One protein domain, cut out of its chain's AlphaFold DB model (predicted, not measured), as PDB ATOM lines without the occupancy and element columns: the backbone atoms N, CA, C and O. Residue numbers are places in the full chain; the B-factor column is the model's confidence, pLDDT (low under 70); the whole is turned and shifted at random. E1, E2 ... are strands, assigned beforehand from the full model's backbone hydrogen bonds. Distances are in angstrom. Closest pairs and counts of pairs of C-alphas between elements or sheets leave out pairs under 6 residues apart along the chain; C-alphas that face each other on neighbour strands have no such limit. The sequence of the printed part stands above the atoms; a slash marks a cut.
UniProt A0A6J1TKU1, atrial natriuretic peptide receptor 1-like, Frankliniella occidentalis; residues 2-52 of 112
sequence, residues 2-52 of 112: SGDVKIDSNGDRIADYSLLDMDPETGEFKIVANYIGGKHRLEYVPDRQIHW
ATOM      1  N   SER A   2       6.444 -29.758 -15.626       74.19
ATOM      2  CA  SER A   2       6.331 -30.984 -16.443       74.19
ATOM      3  C   SER A   2       5.575 -32.157 -15.793       74.19
ATOM      4  O   SER A   2       5.774 -33.293 -16.211       74.19
ATOM      5  N   GLY A   3       4.726 -31.897 -14.792       79.81
ATOM      6  CA  GLY A   3       4.009 -32.936 -14.038       79.81
ATOM      7  C   GLY A   3       4.885 -33.677 -13.020       79.81
ATOM      8  O   GLY A   3       5.952 -33.187 -12.644       79.81
ATOM      9  N   ASP A   4       4.410 -34.842 -12.570       84.31
ATOM     10  CA  ASP A   4       5.130 -35.711 -11.635       84.31
ATOM     11  C   ASP A   4       6.401 -36.288 -12.279       84.31
ATOM     12  O   ASP A   4       6.399 -36.752 -13.419       84.31
ATOM     13  N   VAL A   5       7.507 -36.273 -11.530       89.38
ATOM     14  CA  VAL A   5       8.806 -36.794 -11.975       89.38
ATOM     15  C   VAL A   5       9.280 -37.846 -10.984       89.38
ATOM     16  O   VAL A   5       9.401 -37.570  -9.791       89.38
ATOM     17  N   LYS A   6       9.582 -39.047 -11.484       89.31
ATOM     18  CA  LYS A   6      10.146 -40.146 -10.696       89.31
ATOM     19  C   LYS A   6      11.589 -40.398 -11.128       89.31
ATOM     20  O   LYS A   6      11.864 -40.501 -12.323       89.31
ATOM     21  N   ILE A   7      12.483 -40.481 -10.151       92.88
ATOM     22  CA  ILE A   7      13.912 -40.749 -10.336       92.88
ATOM     23  C   ILE A   7      14.212 -42.131  -9.751       92.88
ATOM     24  O   ILE A   7      13.667 -42.479  -8.700       92.88
ATOM     25  N   ASP A   8      15.010 -42.933 -10.447       93.00
ATOM     26  CA  ASP A   8      15.430 -44.247  -9.965       93.00
ATOM     27  C   ASP A   8      16.642 -44.168  -9.015       93.00
ATOM     28  O   ASP A   8      17.143 -43.096  -8.677       93.00
ATOM     29  N   SER A   9      17.114 -45.322  -8.539       96.19
ATOM     30  CA  SER A   9      18.260 -45.396  -7.624       96.19
ATOM     31  C   SER A   9      19.590 -44.970  -8.250       96.19
ATOM     32  O   SER A   9      20.536 -44.703  -7.514       96.19
ATOM     33  N   ASN A  10      19.677 -44.948  -9.581       96.69
ATOM     34  CA  ASN A  10      20.863 -44.535 -10.322       96.69
ATOM     35  C   ASN A  10      20.874 -43.019 -10.592       96.69
ATOM     36  O   ASN A  10      21.866 -42.482 -11.078       96.69
ATOM     37  N   GLY A  11      19.794 -42.317 -10.233       95.31
ATOM     38  CA  GLY A  11      19.627 -40.892 -10.501       95.31
ATOM     39  C   GLY A  11      19.010 -40.599 -11.869       95.31
ATOM     40  O   GLY A  11      18.934 -39.430 -12.249       95.31
ATOM     41  N   ASP A  12      18.530 -41.618 -12.585       95.50
ATOM     42  CA  ASP A  12      17.946 -41.468 -13.912       95.50
ATOM     43  C   ASP A  12      16.437 -41.210 -13.831       95.50
ATOM     44  O   ASP A  12      15.724 -41.693 -12.944       95.50
ATOM     45  N   ARG A  13      15.916 -40.420 -14.775       92.94
ATOM     46  CA  ARG A  13      14.477 -40.156 -14.857       92.94
ATOM     47  C   ARG A  13      13.757 -41.356 -15.458       92.94
ATOM     48  O   ARG A  13      13.996 -41.719 -16.607       92.94
ATOM     49  N   ILE A  14      12.756 -41.854 -14.739       93.69
ATOM     50  CA  ILE A  14      11.782 -42.791 -15.292       93.69
ATOM     51  C   ILE A  14      10.839 -41.999 -16.203       93.69
ATOM     52  O   ILE A  14      10.077 -41.145 -15.743       93.69
ATOM     53  N   ALA A  15      10.951 -42.240 -17.507       92.69
ATOM     54  CA  ALA A  15      10.211 -41.513 -18.525       92.69
ATOM     55  C   ALA A  15       8.846 -42.149 -18.817       92.69
ATOM     56  O   ALA A  15       8.709 -43.374 -18.889       92.69
ATOM     57  N   ASP A  16       7.864 -41.282 -19.040       94.19
ATOM     58  CA  ASP A  16       6.574 -41.637 -19.617       94.19
ATOM     59  C   ASP A  16       6.622 -41.381 -21.128       94.19
ATOM     60  O   ASP A  16       7.273 -40.436 -21.585       94.19
ATOM     61  N   TYR A  17       5.925 -42.210 -21.899       95.75
ATOM     62  CA  TYR A  17       5.887 -42.123 -23.360       95.75
ATOM     63  C   TYR A  17       4.444 -42.151 -23.863       95.75
ATOM     64  O   TYR A  17       3.594 -42.813 -23.276       95.75
ATOM     65  N   SER A  18       4.168 -41.489 -24.983       96.75
ATOM     66  CA  SER A  18       2.887 -41.602 -25.686       96.75
ATOM     67  C   SER A  18       3.079 -42.395 -26.973       96.75
ATOM     68  O   SER A  18       3.979 -42.103 -27.757       96.75
ATOM     69  N   LEU A  19       2.214 -43.382 -27.195       97.50
ATOM     70  CA  LEU A  19       2.076 -44.069 -28.469       97.50
ATOM     71  C   LEU A  19       1.095 -43.275 -29.326       97.50
ATOM     72  O   LEU A  19      -0.059 -43.066 -28.935       97.50
ATOM     73  N   LEU A  20       1.577 -42.822 -30.476       97.75
ATOM     74  CA  LEU A  20       0.776 -42.117 -31.460       97.75
ATOM     75  C   LEU A  20       0.521 -43.045 -32.639       97.75
ATOM     76  O   LEU A  20       1.424 -43.748 -33.088       97.75
ATOM     77  N   ASP A  21      -0.704 -43.002 -33.133       97.00
ATOM     78  CA  ASP A  21      -1.128 -43.682 -34.344       97.00
ATOM     79  C   ASP A  21      -1.702 -42.660 -35.323       97.00
ATOM     80  O   ASP A  21      -2.188 -41.601 -34.917       97.00
ATOM     81  N   MET A  22      -1.597 -42.951 -36.612       95.44
ATOM     82  CA  MET A  22      -2.068 -42.057 -37.659       95.44
ATOM     83  C   MET A  22      -3.557 -42.289 -37.901       95.44
ATOM     84  O   MET A  22      -3.976 -43.404 -38.198       95.44
ATOM     85  N   ASP A  23      -4.349 -41.226 -37.812       93.38
ATOM     86  CA  ASP A  23      -5.752 -41.262 -38.202       93.38
ATOM     87  C   ASP A  23      -5.852 -41.489 -39.724       93.38
ATOM     88  O   ASP A  23      -5.313 -40.682 -40.490       93.38
ATOM     89  N   PRO A  24      -6.511 -42.562 -40.193       92.12
ATOM     90  CA  PRO A  24      -6.577 -42.879 -41.615       92.12
ATOM     91  C   PRO A  24      -7.448 -41.903 -42.422       92.12
ATOM     92  O   PRO A  24      -7.296 -41.838 -43.641       92.12
ATOM     93  N   GLU A  25      -8.353 -41.158 -41.780       93.06
ATOM     94  CA  GLU A  25      -9.224 -40.177 -42.434       93.06
ATOM     95  C   GLU A  25      -8.542 -38.811 -42.551       93.06
ATOM     96  O   GLU A  25      -8.623 -38.165 -43.598       93.06
ATOM     97  N   THR A  26      -7.867 -38.363 -41.485       95.12
ATOM     98  CA  THR A  26      -7.264 -37.018 -41.439       95.12
ATOM     99  C   THR A  26      -5.767 -36.995 -41.748       95.12
ATOM    100  O   THR A  26      -5.236 -35.939 -42.088       95.12
ATOM    101  N   GLY A  27      -5.070 -38.129 -41.628       94.69
ATOM    102  CA  GLY A  27      -3.613 -38.232 -41.762       94.69
ATOM    103  C   GLY A  27      -2.827 -37.667 -40.572       94.69
ATOM    104  O   GLY A  27      -1.602 -37.562 -40.632       94.69
ATOM    105  N   GLU A  28      -3.504 -37.280 -39.490       97.00
ATOM    106  CA  GLU A  28      -2.866 -36.705 -38.305       97.00
ATOM    107  C   GLU A  28      -2.499 -37.777 -37.281       97.00
ATOM    108  O   GLU A  28      -3.247 -38.724 -37.044       97.00
ATOM    109  N   PHE A  29      -1.372 -37.591 -36.595       97.00
ATOM    110  CA  PHE A  29      -0.986 -38.464 -35.491       97.00
ATOM    111  C   PHE A  29      -1.760 -38.121 -34.216       97.00
ATOM    112  O   PHE A  29      -1.676 -37.007 -33.695       97.00
ATOM    113  N   LYS A  30      -2.473 -39.107 -33.674       96.56
ATOM    114  CA  LYS A  30      -3.259 -39.005 -32.442       96.56
ATOM    115  C   LYS A  30      -2.721 -39.972 -31.394       96.56
ATOM    116  O   LYS A  30      -2.329 -41.091 -31.698       96.56
ATOM    117  N   ILE A  31      -2.722 -39.548 -30.131       97.31
ATOM    118  CA  ILE A  31      -2.322 -40.416 -29.014       97.31
ATOM    119  C   ILE A  31      -3.378 -41.509 -28.831       97.31
ATOM    120  O   ILE A  31      -4.540 -41.186 -28.572       97.31
ATOM    121  N   VAL A  32      -2.957 -42.770 -28.906       97.19
ATOM    122  CA  VAL A  32      -3.800 -43.967 -28.718       97.19
ATOM    123  C   VAL A  32      -3.504 -44.691 -27.407       97.19
ATOM    124  O   VAL A  32      -4.380 -45.349 -26.854       97.19
ATOM    125  N   ALA A  33      -2.298 -44.528 -26.859       97.62
ATOM    126  CA  ALA A  33      -1.947 -45.049 -25.544       97.62
ATOM    127  C   ALA A  33      -0.833 -44.224 -24.891       97.62
ATOM    128  O   ALA A  33      -0.055 -43.559 -25.572       97.62
ATOM    129  N   ASN A  34      -0.731 -44.295 -23.567       96.88
ATOM    130  CA  ASN A  34       0.369 -43.724 -22.797       96.88
ATOM    131  C   ASN A  34       1.038 -44.817 -21.973       96.88
ATOM    132  O   ASN A  34       0.383 -45.539 -21.226       96.88
ATOM    133  N   TYR A  35       2.349 -44.941 -22.097       96.31
ATOM    134  CA  TYR A  35       3.156 -45.756 -21.212       96.31
ATOM    135  C   TYR A  35       3.558 -44.932 -19.990       96.31
ATOM    136  O   TYR A  35       4.291 -43.950 -20.108       96.31
ATOM    137  N   ILE A  36       3.084 -45.355 -18.819       94.56
ATOM    138  CA  ILE A  36       3.423 -44.755 -17.531       94.56
ATOM    139  C   ILE A  36       4.632 -45.501 -16.972       94.56
ATOM    140  O   ILE A  36       4.492 -46.590 -16.401       94.56
ATOM    141  N   GLY A  37       5.822 -44.920 -17.119       92.81
ATOM    142  CA  GLY A  37       7.086 -45.539 -16.738       92.81
ATOM    143  C   GLY A  37       7.131 -45.876 -15.256       92.81
ATOM    144  O   GLY A  37       7.544 -46.967 -14.880       92.81
ATOM    145  N   GLY A  38       6.591 -44.998 -14.406       90.69
ATOM    146  CA  GLY A  38       6.543 -45.231 -12.962       90.69
ATOM    147  C   GLY A  38       5.706 -46.446 -12.530       90.69
ATOM    148  O   GLY A  38       5.927 -46.945 -11.423       90.69
ATOM    149  N   LYS A  39       4.771 -46.899 -13.380       92.06
ATOM    150  CA  LYS A  39       3.876 -48.054 -13.168       92.06
ATOM    151  C   LYS A  39       4.203 -49.247 -14.074       92.06
ATOM    152  O   LYS A  39       3.573 -50.287 -13.920       92.06
ATOM    153  N   HIS A  40       5.125 -49.090 -15.025       93.25
ATOM    154  CA  HIS A  40       5.418 -50.067 -16.076       93.25
ATOM    155  C   HIS A  40       4.166 -50.557 -16.820       93.25
ATOM    156  O   HIS A  40       3.996 -51.752 -17.060       93.25
ATOM    157  N   ARG A  41       3.254 -49.637 -17.157       96.31
ATOM    158  CA  ARG A  41       1.962 -49.984 -17.759       96.31
ATOM    159  C   ARG A  41       1.645 -49.121 -18.967       96.31
ATOM    160  O   ARG A  41       1.774 -47.902 -18.905       96.31
ATOM    161  N   LEU A  42       1.168 -49.771 -20.025       96.00
ATOM    162  CA  LEU A  42       0.553 -49.122 -21.175       96.00
ATOM    163  C   LEU A  42      -0.944 -48.920 -20.905       96.00
ATOM    164  O   LEU A  42      -1.672 -49.880 -20.652       96.00
ATOM    165  N   GLU A  43      -1.393 -47.673 -20.932       96.62
ATOM    166  CA  GLU A  43      -2.779 -47.268 -20.704       96.62
ATOM    167  C   GLU A  43      -3.373 -46.745 -22.014       96.62
ATOM    168  O   GLU A  43      -2.932 -45.724 -22.541       96.62
ATOM    169  N   TYR A  44      -4.364 -47.457 -22.551       96.44
ATOM    170  CA  TYR A  44      -5.047 -47.073 -23.785       96.44
ATOM    171  C   TYR A  44      -5.994 -45.899 -23.547       96.44
ATOM    172  O   TYR A  44      -6.677 -45.832 -22.522       96.44
ATOM    173  N   VAL A  45      -6.036 -44.975 -24.504       96.44
ATOM    174  CA  VAL A  45      -6.983 -43.861 -24.472       96.44
ATOM    175  C   VAL A  45      -8.375 -44.406 -24.821       96.44
ATOM    176  O   VAL A  45      -8.509 -45.078 -25.845       96.44
ATOM    177  N   PRO A  46      -9.414 -44.134 -24.007       95.12
ATOM    178  CA  PRO A  46     -10.780 -44.538 -24.323       95.12
ATOM    179  C   PRO A  46     -11.200 -44.054 -25.712       95.12
ATOM    180  O   PRO A  46     -10.825 -42.958 -26.131       95.12
ATOM    181  N   ASP A  47     -11.959 -44.888 -26.420       91.31
ATOM    182  CA  ASP A  47     -12.497 -44.600 -27.757       91.31
ATOM    183  C   ASP A  47     -11.438 -44.318 -28.841       91.31
ATOM    184  O   ASP A  47     -11.758 -43.808 -29.914       91.31
ATOM    185  N   ARG A  48     -10.169 -44.672 -28.595       90.44
ATOM    186  CA  ARG A  48      -9.098 -44.620 -29.595       90.44
ATOM    187  C   ARG A  48      -8.465 -45.990 -29.757       90.44
ATOM    188  O   ARG A  48      -7.898 -46.543 -28.818       90.44
ATOM    189  N   GLN A  49      -8.568 -46.531 -30.963       90.88
ATOM    190  CA  GLN A  49      -7.973 -47.810 -31.334       90.88
ATOM    191  C   GLN A  49      -6.755 -47.581 -32.232       90.88
ATOM    192  O   GLN A  49      -6.640 -46.538 -32.871       90.88
ATOM    193  N   ILE A  50      -5.843 -48.553 -32.245       95.12
ATOM    194  CA  ILE A  50      -4.712 -48.566 -33.177       95.12
ATOM    195  C   ILE A  50      -5.231 -49.044 -34.533       95.12
ATOM    196  O   ILE A  50      -5.835 -50.115 -34.621       95.12
ATOM    197  N   HIS A  51      -4.972 -48.273 -35.581       94.75
ATOM    198  CA  HIS A  51      -5.351 -48.587 -36.947       94.75
ATOM    199  C   HIS A  51      -4.255 -49.419 -37.601       94.75
ATOM    200  O   HIS A  51      -3.181 -48.939 -37.962       94.75
ATOM    201  N   TRP A  52      -4.542 -50.700 -37.795       94.31
ATOM    202  CA  TRP A  52      -3.644 -51.583 -38.520       94.31
ATOM    203  C   TRP A  52      -3.918 -51.521 -40.021       94.31
ATOM    204  O   TRP A  52      -5.063 -51.514 -40.485       94.31
TER     205      TRP A  52
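What this domain is: This is residues 2 to 52 of the 112 residues of the protein "atrial natriuretic peptide receptor 1-like" of Frankliniella occidentalis (UniProt A0A6J1TKU1). With little regular structure, the domain is a slender, loose rod: a narrow three-strand sheet, bent E2 in its middle, lengthened at one end by residues 2 to 16, which fold back on themselves. The 51 printed residues hold E1, E2 and E3 in that order, antiparallel and all strand, with 18 residues in named elements. The radius of gyration of the C-alphas is 13.8 A; the spans are 44 by 18 by 16 A.

Where its parts are: Residues 6 to 7 pair antiparallel with residues 13 to 14. E1, residues 17 to 22, begins at C-alpha 17 (5.887, -42.123, -23.360) and is 16.4 A long. E2, residues 29 to 36, is 19.5 A long and bends by 58 degrees at residue 32. E3, residues 41 to 44, 9.7 A, ends at C-alpha 44 (-5.047, -47.073, -23.785).

How they stand to each other: The strands form a meander, each the antiparallel neighbour of the one before. Hairpin E1 and E2 stands at 155 degrees, with N 19 and O 33 2.8 A apart. Hairpin E2 and E3 stands at 149 degrees, with N 34 and O 43 2.8 A apart.

The domain as a whole: The C-alphas farthest apart, Ser 9 and Glu 25, are 44.7 A apart. The printed part has no cut, no long link between strands, and no printed residue under 70 in pLDDT.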